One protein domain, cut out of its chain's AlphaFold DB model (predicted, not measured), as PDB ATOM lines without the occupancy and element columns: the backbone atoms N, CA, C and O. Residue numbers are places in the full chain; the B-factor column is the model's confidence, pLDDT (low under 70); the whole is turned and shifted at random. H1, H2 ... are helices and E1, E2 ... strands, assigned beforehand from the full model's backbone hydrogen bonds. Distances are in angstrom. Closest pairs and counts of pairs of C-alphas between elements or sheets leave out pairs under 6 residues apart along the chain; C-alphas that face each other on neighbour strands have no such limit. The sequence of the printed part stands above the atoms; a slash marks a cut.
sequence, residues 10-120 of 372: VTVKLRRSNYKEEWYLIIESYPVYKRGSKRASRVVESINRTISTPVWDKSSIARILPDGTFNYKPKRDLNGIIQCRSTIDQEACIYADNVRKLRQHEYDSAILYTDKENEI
ATOM      1  N   VAL A  10     138.420 131.186 233.556       94.69
ATOM      2  CA  VAL A  10     138.907 132.286 232.727       94.69
ATOM      3  C   VAL A  10     140.229 132.806 233.288       94.69
ATOM      4  O   VAL A  10     140.356 133.076 234.483       94.69
ATOM      5  N   THR A  11     141.248 132.944 232.440       94.38
ATOM      6  CA  THR A  11     142.593 133.389 232.836       94.38
ATOM      7  C   THR A  11     143.182 134.377 231.839       94.38
ATOM      8  O   THR A  11     143.065 134.185 230.634       94.38
ATOM      9  N   VAL A  12     143.873 135.404 232.334       96.12
ATOM     10  CA  VAL A  12     144.707 136.274 231.490       96.12
ATOM     11  C   VAL A  12     146.001 135.536 231.151       96.12
ATOM     12  O   VAL A  12     146.650 135.013 232.060       96.12
ATOM     13  N   LYS A  13     146.414 135.500 229.885       94.00
ATOM     14  CA  LYS A  13     147.698 134.938 229.444       94.00
ATOM     15  C   LYS A  13     148.447 135.910 228.537       94.00
ATOM     16  O   LYS A  13     147.867 136.840 227.988       94.00
ATOM     17  N   LEU A  14     149.747 135.661 228.399       93.25
ATOM     18  CA  LEU A  14     150.630 136.388 227.496       93.25
ATOM     19  C   LEU A  14     150.893 135.555 226.247       93.25
ATOM     20  O   LEU A  14     151.219 134.369 226.347       93.25
ATOM     21  N   ARG A  15     150.805 136.190 225.080       91.62
ATOM     22  CA  ARG A  15     151.253 135.629 223.805       91.62
ATOM     23  C   ARG A  15     152.371 136.502 223.247       91.62
ATOM     24  O   ARG A  15     152.156 137.679 222.985       91.62
ATOM     25  N   ARG A  16     153.562 135.929 223.076       90.56
ATOM     26  CA  ARG A  16     154.722 136.642 222.530       90.56
ATOM     27  C   ARG A  16     154.438 137.126 221.101       90.56
ATOM     28  O   ARG A  16     153.872 136.370 220.311       90.56
ATOM     29  N   SER A  17     154.803 138.371 220.797       89.75
ATOM     30  CA  SER A  17     154.796 138.900 219.430       89.75
ATOM     31  C   SER A  17     155.986 138.358 218.639       89.75
ATOM     32  O   SER A  17     157.087 138.246 219.173       89.75
ATOM     33  N   ASN A  18     155.765 138.029 217.364       88.31
ATOM     34  CA  ASN A  18     156.829 137.569 216.465       88.31
ATOM     35  C   ASN A  18     157.629 138.729 215.852       88.31
ATOM     36  O   ASN A  18     158.685 138.496 215.278       88.31
ATOM     37  N   TYR A  19     157.115 139.960 215.943       86.31
ATOM     38  CA  TYR A  19     157.639 141.117 215.204       86.31
ATOM     39  C   TYR A  19     158.216 142.207 216.102       86.31
ATOM     40  O   TYR A  19     158.995 143.038 215.650       86.31
ATOM     41  N   LYS A  20     157.796 142.242 217.368       87.38
ATOM     42  CA  LYS A  20     158.157 143.280 218.332       87.38
ATOM     43  C   LYS A  20     158.506 142.643 219.662       87.38
ATOM     44  O   LYS A  20     158.020 141.557 219.985       87.38
ATOM     45  N   GLU A  21     159.301 143.344 220.462       90.81
ATOM     46  CA  GLU A  21     159.677 142.894 221.799       90.81
ATOM     47  C   GLU A  21     158.548 143.089 222.834       90.81
ATOM     48  O   GLU A  21     158.748 143.598 223.928       90.81
ATOM     49  N   GLU A  22     157.342 142.630 222.507       93.94
ATOM     50  CA  GLU A  22     156.137 142.788 223.323       93.94
ATOM     51  C   GLU A  22     155.339 141.477 223.461       93.94
ATOM     52  O   GLU A  22     155.624 140.460 222.815       93.94
ATOM     53  N   TRP A  23     154.330 141.491 224.331       95.19
ATOM     54  CA  TRP A  23     153.405 140.388 224.571       95.19
ATOM     55  C   TRP A  23     151.965 140.875 224.476       95.19
ATOM     56  O   TRP A  23     151.580 141.812 225.167       95.19
ATOM     57  N   TYR A  24     151.153 140.186 223.682       95.56
ATOM     58  CA  TYR A  24     149.711 140.397 223.626       95.56
ATOM     59  C   TYR A  24     149.042 139.827 224.875       95.56
ATOM     60  O   TYR A  24     149.280 138.670 225.246       95.56
ATOM     61  N   LEU A  25     148.168 140.624 225.486       96.12
ATOM     62  CA  LEU A  25     147.268 140.175 226.539       96.12
ATOM     63  C   LEU A  25     146.067 139.463 225.910       96.12
ATOM     64  O   LEU A  25     145.352 140.024 225.076       96.12
ATOM     65  N   ILE A  26     145.850 138.218 226.324       96.50
ATOM     66  CA  ILE A  26     144.739 137.386 225.861       96.50
ATOM     67  C   ILE A  26     143.952 136.832 227.048       96.50
ATOM     68  O   ILE A  26     144.523 136.524 228.097       96.50
ATOM     69  N   ILE A  27     142.647 136.660 226.872       96.69
ATOM     70  CA  ILE A  27     141.789 135.927 227.799       96.69
ATOM     71  C   ILE A  27     141.632 134.502 227.287       96.69
ATOM     72  O   ILE A  27     141.172 134.281 226.171       96.69
ATOM     73  N   GLU A  28     142.006 133.523 228.102       95.69
ATOM     74  CA  GLU A  28     141.773 132.109 227.828       95.69
ATOM     75  C   GLU A  28     140.691 131.568 228.764       95.69
ATOM     76  O   GLU A  28     140.853 131.611 229.985       95.69
ATOM     77  N   SER A  29     139.635 131.002 228.180       94.62
ATOM     78  CA  SER A  29     138.566 130.291 228.886       94.62
ATOM     79  C   SER A  29     138.668 128.790 228.610       94.62
ATOM     80  O   SER A  29     138.685 128.368 227.446       94.62
ATOM     81  N   TYR A  30     138.771 127.976 229.665       92.25
ATOM     82  CA  TYR A  30     138.842 126.514 229.553       92.25
ATOM     83  C   TYR A  30     138.411 125.797 230.852       92.25
ATOM     84  O   TYR A  30     138.818 126.227 231.933       92.25
ATOM     85  N   PRO A  31     137.700 124.653 230.768       91.12
ATOM     86  CA  PRO A  31     137.084 124.084 229.564       91.12
ATOM     87  C   PRO A  31     135.800 124.830 229.177       91.12
ATOM     88  O   PRO A  31     135.025 125.184 230.048       91.12
ATOM     89  N   VAL A  32     135.563 125.040 227.877       87.69
ATOM     90  CA  VAL A  32     134.297 125.580 227.347       87.69
ATOM     91  C   VAL A  32     133.608 124.511 226.507       87.69
ATOM     92  O   VAL A  32     134.215 123.959 225.581       87.69
ATOM     93  N   TYR A  33     132.342 124.229 226.802       84.06
ATOM     94  CA  TYR A  33     131.533 123.244 226.085       84.06
ATOM     95  C   TYR A  33     130.562 123.953 225.140       84.06
ATOM     96  O   TYR A  33     129.780 124.801 225.560       84.06
ATOM     97  N   LYS A  34     130.606 123.612 223.846       78.00
ATOM     98  CA  LYS A  34     129.596 124.089 222.890       78.00
ATOM     99  C   LYS A  34     128.287 123.333 223.113       78.00
ATOM    100  O   LYS A  34     128.320 122.141 223.419       78.00
ATOM    101  N   ARG A  35     127.147 124.000 222.904       69.19
ATOM    102  CA  ARG A  35     125.810 123.392 223.011       69.19
ATOM    103  C   ARG A  35     125.754 122.099 222.182       69.19
ATOM    104  O   ARG A  35     126.062 122.116 220.995       69.19
ATOM    105  N   GLY A  36     125.435 120.977 222.830       68.19
ATOM    106  CA  GLY A  36     125.381 119.646 222.205       68.19
ATOM    107  C   GLY A  36     126.716 118.888 222.091       68.19
ATOM    108  O   GLY A  36     126.713 117.738 221.662       68.19
ATOM    109  N   SER A  37     127.856 119.464 222.495       75.00
ATOM    110  CA  SER A  37     129.164 118.794 222.453       75.00
ATOM    111  C   SER A  37     129.700 118.473 223.847       75.00
ATOM    112  O   SER A  37     129.849 119.349 224.691       75.00
ATOM    113  N   LYS A  38     130.101 117.214 224.061       75.75
ATOM    114  CA  LYS A  38     130.836 116.785 225.267       75.75
ATOM    115  C   LYS A  38     132.343 117.071 225.187       75.75
ATOM    116  O   LYS A  38     133.075 116.802 226.138       75.75
ATOM    117  N   ARG A  39     132.836 117.589 224.055       83.94
ATOM    118  CA  ARG A  39     134.260 117.874 223.852       83.94
ATOM    119  C   ARG A  39     134.591 119.261 224.395       83.94
ATOM    120  O   ARG A  39     134.115 120.264 223.870       83.94
ATOM    121  N   ALA A  40     135.451 119.307 225.408       86.81
ATOM    122  CA  ALA A  40     135.985 120.560 225.921       86.81
ATOM    123  C   ALA A  40     136.782 121.288 224.828       86.81
ATOM    124  O   ALA A  40     137.636 120.701 224.157       86.81
ATOM    125  N   SER A  41     136.516 122.580 224.679       89.19
ATOM    126  CA  SER A  41     137.237 123.481 223.788       89.19
ATOM    127  C   SER A  41     137.873 124.617 224.584       89.19
ATOM    128  O   SER A  41     137.490 124.896 225.720       89.19
ATOM    129  N   ARG A  42     138.897 125.240 224.001       91.75
ATOM    130  CA  ARG A  42     139.555 126.425 224.551       91.75
ATOM    131  C   ARG A  42     139.120 127.624 223.723       91.75
ATOM    132  O   ARG A  42     139.302 127.606 222.507       91.75
ATOM    133  N   VAL A  43     138.588 128.646 224.381       93.50
ATOM    134  CA  VAL A  43     138.249 129.925 223.749       93.50
ATOM    135  C   VAL A  43     139.322 130.936 224.126       93.50
ATOM    136  O   VAL A  43     139.653 131.069 225.305       93.50
ATOM    137  N   VAL A  44     139.896 131.601 223.124       94.06
ATOM    138  CA  VAL A  44     140.926 132.629 223.302       94.06
ATOM    139  C   VAL A  44     140.424 133.932 222.700       94.06
ATOM    140  O   VAL A  44     140.090 133.972 221.519       94.06
ATOM    141  N   GLU A  45     140.396 134.983 223.504       93.50
ATOM    142  CA  GLU A  45     139.980 136.328 223.117       93.50
ATOM    143  C   GLU A  45     141.174 137.284 223.223       93.50
ATOM    144  O   GLU A  45     141.913 137.265 224.210       93.50
ATOM    145  N   SER A  46     141.388 138.104 222.191       91.44
ATOM    146  CA  SER A  46     142.399 139.166 222.209       91.44
ATOM    147  C   SER A  46     141.844 140.396 222.914       91.44
ATOM    148  O   SER A  46     140.750 140.846 222.593       91.44
ATOM    149  N   ILE A  47     142.624 140.977 223.825       90.56
ATOM    150  CA  ILE A  47     142.257 142.210 224.541       90.56
ATOM    151  C   ILE A  47     142.717 143.456 223.759       90.56
ATOM    152  O   ILE A  47     142.464 144.584 224.169       90.56
ATOM    153  N   ASN A  48     143.401 143.258 222.623       91.44
ATOM    154  CA  ASN A  48     143.982 144.315 221.789       91.44
ATOM    155  C   ASN A  48     144.878 145.279 222.586       91.44
ATOM    156  O   ASN A  48     144.933 146.474 222.316       91.44
ATOM    157  N   ARG A  49     145.588 144.739 223.582       93.94
ATOM    158  CA  ARG A  49     146.613 145.436 224.360       93.94
ATOM    159  C   ARG A  49     147.885 144.602 224.383       93.94
ATOM    160  O   ARG A  49     147.819 143.370 224.472       93.94
ATOM    161  N   THR A  50     149.023 145.275 224.328       95.25
ATOM    162  CA  THR A  50     150.341 144.668 224.498       95.25
ATOM    163  C   THR A  50     151.032 145.241 225.725       95.25
ATOM    164  O   THR A  50     150.661 146.301 226.222       95.25
ATOM    165  N   ILE A  51     152.005 144.495 226.233       96.62
ATOM    166  CA  ILE A  51     152.933 144.932 227.277       96.62
ATOM    167  C   ILE A  51     154.362 144.628 226.830       96.62
ATOM    168  O   ILE A  51     154.565 143.682 226.065       96.62
ATOM    169  N   SER A  52     155.356 145.359 227.327       95.94
ATOM    170  CA  SER A  52     156.779 145.132 227.010       95.94
ATOM    171  C   SER A  52     157.645 144.873 228.247       95.94
ATOM    172  O   SER A  52     158.782 144.416 228.135       95.94
ATOM    173  N   THR A  53     157.108 145.077 229.451       95.88
ATOM    174  CA  THR A  53     157.860 144.983 230.711       95.88
ATOM    175  C   THR A  53     157.330 143.950 231.724       95.88
ATOM    176  O   THR A  53     157.355 144.228 232.930       95.88
ATOM    177  N   PRO A  54     156.894 142.735 231.318       95.38
ATOM    178  CA  PRO A  54     156.440 141.736 232.278       95.38
ATOM    179  C   PRO A  54     157.559 141.339 233.251       95.38
ATOM    180  O   PRO A  54     158.736 141.205 232.887       95.38
ATOM    181  N   VAL A  55     157.179 141.119 234.507       95.00
ATOM    182  CA  VAL A  55     158.040 140.502 235.516       95.00
ATOM    183  C   VAL A  55     157.858 138.992 235.440       95.00
ATOM    184  O   VAL A  55     156.738 138.486 235.466       95.00
ATOM    185  N   TRP A  56     158.963 138.259 235.355       92.25
ATOM    186  CA  TRP A  56     158.960 136.802 235.259       92.25
ATOM    187  C   TRP A  56     159.239 136.166 236.618       92.25
ATOM    188  O   TRP A  56     160.132 136.602 237.347       92.25
ATOM    189  N   ASP A  57     158.483 135.125 236.951       90.69
ATOM    190  CA  ASP A  57     158.713 134.314 238.139       90.69
ATOM    191  C   ASP A  57     159.851 133.320 237.880       90.69
ATOM    192  O   ASP A  57     159.667 132.310 237.202       90.69
ATOM    193  N   LYS A  58     161.036 133.625 238.420       87.56
ATOM    194  CA  LYS A  58     162.244 132.802 238.269       87.56
ATOM    195  C   LYS A  58     162.314 131.618 239.241       87.56
ATOM    196  O   LYS A  58     163.271 130.855 239.169       87.56
ATOM    197  N   SER A  59     161.329 131.455 240.129       84.44
ATOM    198  CA  SER A  59     161.311 130.359 241.108       84.44
ATOM    199  C   SER A  59     160.988 128.996 240.486       84.44
ATOM    200  O   SER A  59     161.334 127.964 241.057       84.44
ATOM    201  N   SER A  60     160.340 128.963 239.312       75.81
ATOM    202  CA  SER A  60     160.005 127.714 238.620       75.81
ATOM    203  C   SER A  60     159.923 127.871 237.099       75.81
ATOM    204  O   SER A  60     159.414 128.863 236.573       75.81
ATOM    205  N   ILE A  61     160.401 126.859 236.367       82.69
ATOM    206  CA  ILE A  61     160.318 126.810 234.902       82.69
ATOM    207  C   ILE A  61     158.869 126.511 234.480       82.69
ATOM    208  O   ILE A  61     158.254 125.552 234.943       82.69
ATOM    209  N   ALA A  62     158.314 127.316 233.569       78.69
ATOM    210  CA  ALA A  62     156.952 127.144 233.065       78.69
ATOM    211  C   ALA A  62     156.845 126.055 232.000       78.69
ATOM    212  O   ALA A  62     155.870 125.301 231.975       78.69
ATOM    213  N   ARG A  63     157.802 126.045 231.067       78.50
ATOM    214  CA  ARG A  63     157.849 125.124 229.932       78.50
ATOM    215  C   ARG A  63     159.267 125.053 229.379       78.50
ATOM    216  O   ARG A  63     159.858 126.098 229.119       78.50
ATOM    217  N   ILE A  64     159.741 123.834 229.147       82.00
ATOM    218  CA  ILE A  64     160.936 123.547 228.349       82.00
ATOM    219  C   ILE A  64     160.483 123.385 226.891       82.00
ATOM    220  O   ILE A  64     159.484 122.713 226.610       82.00
ATOM    221  N   LEU A  65     161.146 124.094 225.986       79.88
ATOM    222  CA  LEU A  65     160.923 124.065 224.549       79.88
ATOM    223  C   LEU A  65     161.706 122.898 223.913       79.88
ATOM    224  O   LEU A  65     162.643 122.386 224.522       79.88
ATOM    225  N   PRO A  66     161.316 122.438 222.708       81.00
ATOM    226  CA  PRO A  66     161.970 121.300 222.052       81.00
ATOM    227  C   PRO A  66     163.468 121.498 221.774       81.00
ATOM    228  O   PRO A  66     164.191 120.521 221.637       81.00
ATOM    229  N   ASP A  67     163.921 122.748 221.706       83.56
ATOM    230  CA  ASP A  67     165.316 123.154 221.509       83.56
ATOM    231  C   ASP A  67     166.134 123.209 222.818       83.56
ATOM    232  O   ASP A  67     167.285 123.633 222.814       83.56
ATOM    233  N   GLY A  68     165.546 122.802 223.951       78.69
ATOM    234  CA  GLY A  68     166.184 122.827 225.269       78.69
ATOM    235  C   GLY A  68     166.131 124.185 225.978       78.69
ATOM    236  O   GLY A  68     166.478 124.268 227.158       78.69
ATOM    237  N   THR A  69     165.645 125.241 225.318       80.06
ATOM    238  CA  THR A  69     165.407 126.537 225.965       80.06
ATOM    239  C   THR A  69     164.165 126.472 226.854       80.06
ATOM    240  O   THR A  69     163.333 125.571 226.738       80.06
ATOM    241  N   PHE A  70     164.006 127.401 227.797       78.81
ATOM    242  CA  PHE A  70     162.873 127.374 228.718       78.81
ATOM    243  C   PHE A  70     162.287 128.759 228.964       78.81
ATOM    244  O   PHE A  70     162.968 129.776 228.883       78.81
ATOM    245  N   ASN A  71     160.996 128.786 229.292       81.94
ATOM    246  CA  ASN A  71     160.263 130.007 229.610       81.94
ATOM    247  C   ASN A  71     159.795 129.996 231.065       81.94
ATOM    248  O   ASN A  71     159.408 128.953 231.595       81.94
ATOM    249  N   TYR A  72     159.765 131.174 231.682       87.31
ATOM    250  CA  TYR A  72     159.176 131.407 233.001       87.31
ATOM    251  C   TYR A  72     157.699 131.802 232.888       87.31
ATOM    252  O   TYR A  72     157.223 132.206 231.826       87.31
ATOM    253  N   LYS A  73     156.944 131.686 233.987       87.75
ATOM    254  CA  LYS A  73     155.577 132.226 234.047       87.75
ATOM    255  C   LYS A  73     155.645 133.717 234.371       87.75
ATOM    256  O   LYS A  73     156.558 134.133 235.084       87.75
ATOM    257  N   PRO A  74     154.691 134.531 233.893       92.69
ATOM    258  CA  PRO A  74     154.583 135.892 234.386       92.69
ATOM    259  C   PRO A  74     154.287 135.851 235.887       92.69
ATOM    260  O   PRO A  74     153.393 135.117 236.326       92.69
ATOM    261  N   LYS A  75     155.043 136.631 236.659       93.94
ATOM    262  CA  LYS A  75     154.815 136.822 238.087       93.94
ATOM    263  C   LYS A  75     153.469 137.517 238.278       93.94
ATOM    264  O   LYS A  75     153.090 138.385 237.488       93.94
ATOM    265  N   ARG A  76     152.737 137.108 239.309       94.12
ATOM    266  CA  ARG A  76     151.435 137.676 239.663       94.12
ATOM    267  C   ARG A  76     151.447 138.213 241.082       94.12
ATOM    268  O   ARG A  76     152.214 137.730 241.911       94.12
ATOM    269  N   ASP A  77     150.610 139.208 241.334       93.38
ATOM    270  CA  ASP A  77     150.353 139.714 242.680       93.38
ATOM    271  C   ASP A  77     149.398 138.791 243.470       93.38
ATOM    272  O   ASP A  77     148.969 137.740 242.981       93.38
ATOM    273  N   LEU A  78     149.054 139.195 244.697       91.31
ATOM    274  CA  LEU A  78     148.132 138.466 245.581       91.31
ATOM    275  C   LEU A  78     146.718 138.317 244.993       91.31
ATOM    276  O   LEU A  78     146.013 137.370 245.330       91.31
ATOM    277  N   ASN A  79     146.320 139.214 244.088       90.31
ATOM    278  CA  ASN A  79     145.032 139.175 243.397       90.31
ATOM    279  C   ASN A  79     145.094 138.347 242.102       90.31
ATOM    280  O   ASN A  79     144.086 138.181 241.412       90.31
ATOM    281  N   GLY A  80     146.270 137.819 241.754       90.19
ATOM    282  CA  GLY A  80     146.489 137.058 240.536       90.19
ATOM    283  C   GLY A  80     146.653 137.922 239.282       90.19
ATOM    284  O   GLY A  80     146.595 137.370 238.183       90.19
ATOM    285  N   ILE A  81     146.877 139.232 239.393       95.81
ATOM    286  CA  ILE A  81     147.133 140.130 238.255       95.81
ATOM    287  C   ILE A  81     148.604 140.017 237.852       95.81
ATOM    288  O   ILE A  81     149.481 139.911 238.704       95.81
ATOM    289  N   ILE A  82     148.890 140.005 236.545       96.00
ATOM    290  CA  ILE A  82     150.270 139.973 236.033       96.00
ATOM    291  C   ILE A  82     150.999 141.256 236.448       96.00
ATOM    292  O   ILE A  82     150.467 142.350 236.284       96.00
ATOM    293  N   GLN A  83     152.215 141.102 236.975       95.88
ATOM    294  CA  GLN A  83     153.060 142.215 237.395       95.88
ATOM    295  C   GLN A  83     153.945 142.696 236.243       95.88
ATOM    296  O   GLN A  83     154.629 141.895 235.600       95.88
ATOM    297  N   CYS A  84     153.973 144.007 236.026       96.50
ATOM    298  CA  CYS A  84     154.839 144.678 235.060       96.50
ATOM    299  C   CYS A  84     155.714 145.729 235.753       96.50
ATOM    300  O   CYS A  84     155.380 146.207 236.834       96.50
ATOM    301  N   ARG A  85     156.857 146.077 235.143       95.69
ATOM    302  CA  ARG A  85     157.732 147.144 235.668       95.69
ATOM    303  C   ARG A  85     157.201 148.535 235.324       95.69
ATOM    304  O   ARG A  85     157.307 149.437 236.144       95.69
ATOM    305  N   SER A  86     156.660 148.702 234.118       96.56
ATOM    306  CA  SER A  86     156.040 149.950 233.673       96.56
ATOM    307  C   SER A  86     154.631 150.095 234.243       96.56
ATOM    308  O   SER A  86     153.861 149.131 234.268       96.56
ATOM    309  N   THR A  87     154.273 151.315 234.642       95.31
ATOM    310  CA  THR A  87     152.923 151.668 235.102       95.31
ATOM    311  C   THR A  87     151.878 151.461 234.005       95.31
ATOM    312  O   THR A  87     150.836 150.870 234.266       95.31
ATOM    313  N   ILE A  88     152.191 151.837 232.762       95.94
ATOM    314  CA  ILE A  88     151.295 151.682 231.601       95.94
ATOM    315  C   ILE A  88     150.987 150.199 231.341       95.94
ATOM    316  O   ILE A  88     149.836 149.810 231.128       95.94
ATOM    317  N   ASP A  89     152.009 149.343 231.414       96.81
ATOM    318  CA  ASP A  89     151.835 147.899 231.242       96.81
ATOM    319  C   ASP A  89     151.040 147.281 232.403       96.81
ATOM    320  O   ASP A  89     150.245 146.354 232.206       96.81
ATOM    321  N   GLN A  90     151.231 147.803 233.620       97.06
ATOM    322  CA  GLN A  90     150.479 147.372 234.794       97.06
ATOM    323  C   GLN A  90     148.991 147.722 234.656       97.06
ATOM    324  O   GLN A  90     148.142 146.866 234.910       97.06
ATOM    325  N   GLU A  91     148.659 148.925 234.182       96.94
ATOM    326  CA  GLU A  91     147.282 149.327 233.872       96.94
ATOM    327  C   GLU A  91     146.653 148.439 232.789       96.94
ATOM    328  O   GLU A  91     145.497 148.025 232.914       96.94
ATOM    329  N   ALA A  92     147.417 148.063 231.757       96.50
ATOM    330  CA  ALA A  92     146.957 147.116 230.743       96.50
ATOM    331  C   ALA A  92     146.640 145.730 231.342       96.50
ATOM    332  O   ALA A  92     145.633 145.115 230.979       96.50
ATOM    333  N   CYS A  93     147.448 145.254 232.295       96.44
ATOM    334  CA  CYS A  93     147.204 143.992 233.001       96.44
ATOM    335  C   CYS A  93     145.990 144.057 233.942       96.44
ATOM    336  O   CYS A  93     145.238 143.084 234.019       96.44
ATOM    337  N   ILE A  94     145.765 145.188 234.617       96.44
ATOM    338  CA  ILE A  94     144.570 145.418 235.448       96.44
ATOM    339  C   ILE A  94     143.312 145.419 234.575       96.44
ATOM    340  O   ILE A  94     142.335 144.741 234.896       96.44
ATOM    341  N   TYR A  95     143.348 146.108 233.430       96.62
ATOM    342  CA  TYR A  95     142.257 146.075 232.455       96.62
ATOM    343  C   TYR A  95     141.953 144.640 232.005       96.62
ATOM    344  O   TYR A  95     140.799 144.214 232.014       96.62
ATOM    345  N   ALA A  96     142.989 143.863 231.678       96.44
ATOM    346  CA  ALA A  96     142.832 142.464 231.301       96.44
ATOM    347  C   ALA A  96     142.196 141.610 232.414       96.44
ATOM    348  O   ALA A  96     141.355 140.759 232.125       96.44
ATOM    349  N   ASP A  97     142.548 141.835 233.684       96.06
ATOM    350  CA  ASP A  97     141.902 141.139 234.803       96.06
ATOM    351  C   ASP A  97     140.422 141.520 234.959       96.06
ATOM    352  O   ASP A  97     139.596 140.650 235.236       96.06
ATOM    353  N   ASN A  98     140.047 142.776 234.710       95.88
ATOM    354  CA  ASN A  98     138.639 143.187 234.722       95.88
ATOM    355  C   ASN A  98     137.832 142.494 233.611       95.88
ATOM    356  O   ASN A  98     136.741 141.988 233.877       95.88
ATOM    357  N   VAL A  99     138.390 142.366 232.401       95.75
ATOM    358  CA  VAL A  99     137.764 141.581 231.317       95.75
ATOM    359  C   VAL A  99     137.658 140.103 231.710       95.75
ATOM    360  O   VAL A  99     136.614 139.482 231.520       95.75
ATOM    361  N   ARG A 100     138.700 139.529 232.330       95.56
ATOM    362  CA  ARG A 100     138.665 138.155 232.861       95.56
ATOM    363  C   ARG A 100     137.534 137.973 233.879       95.56
ATOM    364  O   ARG A 100     136.840 136.962 233.811       95.56
ATOM    365  N   LYS A 101     137.361 138.910 234.820       94.75
ATOM    366  CA  LYS A 101     136.274 138.880 235.818       94.75
ATOM    367  C   LYS A 101     134.906 138.907 235.144       94.75
ATOM    368  O   LYS A 101     134.069 138.078 235.487       94.75
ATOM    369  N   LEU A 102     134.715 139.789 234.162       94.19
ATOM    370  CA  LEU A 102     133.475 139.882 233.393       94.19
ATOM    371  C   LEU A 102     133.149 138.554 232.696       94.19
ATOM    372  O   LEU A 102     132.067 138.008 232.881       94.19
ATOM    373  N   ARG A 103     134.115 137.977 231.974       93.88
ATOM    374  CA  ARG A 103     133.946 136.680 231.303       93.88
ATOM    375  C   ARG A 103     133.698 135.533 232.281       93.88
ATOM    376  O   ARG A 103     132.888 134.661 231.994       93.88
ATOM    377  N   GLN A 104     134.375 135.513 233.432       92.62
ATOM    378  CA  GLN A 104     134.124 134.500 234.464       92.62
ATOM    379  C   GLN A 104     132.675 134.588 234.957       92.62
ATOM    380  O   GLN A 104     131.986 133.575 234.988       92.62
ATOM    381  N   HIS A 105     132.198 135.803 235.236       89.88
ATOM    382  CA  HIS A 105     130.815 136.048 235.634       89.88
ATOM    383  C   HIS A 105     129.804 135.623 234.556       89.88
ATOM    384  O   HIS A 105     128.764 135.062 234.894       89.88
ATOM    385  N   GLU A 106     130.090 135.847 233.268       89.50
ATOM    386  CA  GLU A 106     129.241 135.374 232.161       89.50
ATOM    387  C   GLU A 106     129.094 133.845 232.160       89.50
ATOM    388  O   GLU A 106     127.974 133.342 232.077       89.50
ATOM    389  N   TYR A 107     130.200 133.101 232.290       87.75
ATOM    390  CA  TYR A 107     130.151 131.636 232.345       87.75
ATOM    391  C   TYR A 107     129.440 131.123 233.597       87.75
ATOM    392  O   TYR A 107     128.625 130.207 233.492       87.75
ATOM    393  N   ASP A 108     129.722 131.713 234.758       85.06
ATOM    394  CA  ASP A 108     129.100 131.313 236.023       85.06
ATOM    395  C   ASP A 108     127.583 131.591 235.998       85.06
ATOM    396  O   ASP A 108     126.785 130.749 236.405       85.06
ATOM    397  N   SER A 109     127.168 132.733 235.432       81.88
ATOM    398  CA  SER A 109     125.752 133.091 235.269       81.88
ATOM    399  C   SER A 109     125.031 132.166 234.289       81.88
ATOM    400  O   SER A 109     123.904 131.756 234.556       81.88
ATOM    401  N   ALA A 110     125.659 131.816 233.160       78.75
ATOM    402  CA  ALA A 110     125.052 130.958 232.141       78.75
ATOM    403  C   ALA A 110     124.669 129.570 232.686       78.75
ATOM    404  O   ALA A 110     123.624 129.042 232.314       78.75
ATOM    405  N   ILE A 111     125.475 129.011 233.596       75.56
ATOM    406  CA  ILE A 111     125.184 127.736 234.271       75.56
ATOM    407  C   ILE A 111     123.899 127.849 235.107       75.56
ATOM    408  O   ILE A 111     122.999 127.021 234.982       75.56
ATOM    409  N   LEU A 112     123.769 128.922 235.893       71.81
ATOM    410  CA  LEU A 112     122.583 129.161 236.723       71.81
ATOM    411  C   LEU A 112     121.306 129.327 235.885       71.81
ATOM    412  O   LEU A 112     120.242 128.844 236.273       71.81
ATOM    413  N   TYR A 113     121.398 129.986 234.724       72.00
ATOM    414  CA  TYR A 113     120.258 130.112 233.814       72.00
ATOM    415  C   TYR A 113     119.823 128.759 233.251       72.00
ATOM    416  O   TYR A 113     118.624 128.498 233.215       72.00
ATOM    417  N   THR A 114     120.758 127.881 232.875       77.06
ATOM    418  CA  THR A 114     120.398 126.554 232.353       77.06
ATOM    419  C   THR A 114     119.700 125.674 233.386       77.06
ATOM    420  O   THR A 114     118.747 124.976 233.043       77.06
ATOM    421  N   ASP A 115     120.112 125.733 234.654       77.56
ATOM    422  CA  ASP A 115     119.447 124.980 235.723       77.56
ATOM    423  C   ASP A 115     118.017 125.490 235.935       77.56
ATOM    424  O   ASP A 115     117.068 124.706 235.959       77.56
ATOM    425  N   LYS A 116     117.838 126.813 235.951       79.00
ATOM    426  CA  LYS A 116     116.517 127.441 236.048       79.00
ATOM    427  C   LYS A 116     115.621 127.131 234.843       79.00
ATOM    428  O   LYS A 116     114.422 126.927 235.008       79.00
ATOM    429  N   GLU A 117     116.171 127.093 233.631       82.31
ATOM    430  CA  GLU A 117     115.434 126.689 232.426       82.31
ATOM    431  C   GLU A 117     114.951 125.237 232.525       82.31
ATOM    432  O   GLU A 117     113.798 124.956 232.192       82.31
ATOM    433  N   ASN A 118     115.794 124.333 233.034       83.06
ATOM    434  CA  ASN A 118     115.425 122.936 233.260       83.06
ATOM    435  C   ASN A 118     114.323 122.804 234.323       83.06
ATOM    436  O   ASN A 118     113.374 122.046 234.123       83.06
ATOM    437  N   GLU A 119     114.405 123.564 235.419       85.88
ATOM    438  CA  GLU A 119     113.360 123.608 236.451       85.88
ATOM    439  C   GLU A 119     112.026 124.118 235.892       85.88
ATOM    440  O   GLU A 119     110.980 123.512 236.128       85.88
ATOM    441  N   ILE A 120     112.048 125.195 235.097       86.62
ATOM    442  CA  ILE A 120     110.850 125.735 234.437       86.62
ATOM    443  C   ILE A 120     110.265 124.712 233.456       86.62
ATOM    444  O   ILE A 120     109.048 124.529 233.421       86.62
TER     445      ILE A 120
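This is residues 10 to 120 of the 372 residues of the protein "Site-specific integrase" of Parabacteroides distasonis (UniProt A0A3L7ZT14). A strongly twisted sheet of three strands, E1, E2 and E3, is covered on one face by one long helix, H1, which runs along the strands and sticks out past them with residues 108 to 120; a small two-stranded hairpin, E4 and E5, makes a separate arm. The sheet and helix make two layers, a helix on one face of a sheet. The printed part has 111 residues, with five named strands and then one named helix, in the order E1 E2 E3 E4 E5 H1; both sheets, E1 - E2 - E3 and E4 - E5, are antiparallel, and the class is mixed, helices and strands. The whole is loose, with a radius of gyration of the C-alphas of 16.8 A, and it spans 52 by 34 by 28 A, only just elongated.

Begin with the meander, each strand the antiparallel neighbour of the one before: E1, residues 10 to 16, E2, residues 23 to 33, and E3, residues 40 to 51. In the hairpin of E1 and E2, look at N 13 and O 26, 2.8 A apart and within hydrogen-bond range. In the hairpin of E2 and E3, N 27 and O 45 are within range at 2.8 A. E3 bends by 77 degrees at residue 48. H1, residues 87 to 120, is on this sheet at a height over the sheet of 9.5 A, and on the local plane its line and that of E2 stand at 12 degrees, along the strands. It lies over E2, E3 and, only just, E1, on which 3 of its C-alphas fall. Its closest C-alphas to E2 are those of Arg 100 and Ile 27, 6.4 A apart; to E3, those of Asp 89 and Ile 51, 5.1 A. In H1, 29 of 30 O i to N i+4 pairs are within hydrogen-bond range. Farther out, E4, residues 56 to 64, and E5, residues 70 to 74, form a hairpin, with N 57 and O 73 within range at 2.9 A. E4 bends by 108 degrees at residue 59 and is apart from H1.

Find C-alpha 10 at (138.907, 132.286, 232.727), where E1 begins. E2 is 27.8 A long and E3 29.7 A. H1 runs 49.4 A from C-alpha 87 at (152.923, 151.668, 235.102) to C-alpha 120 at (110.850, 125.735, 234.437).

The two C-alphas farthest apart are those of Gly 68 and Ile 120, 56.2 A. The printed part has no cut, and the link from E5 to H1, residues 75 to 86, is long. Mean pLDDT of the printed part is 89.2, with residues 35 to 36 under 70.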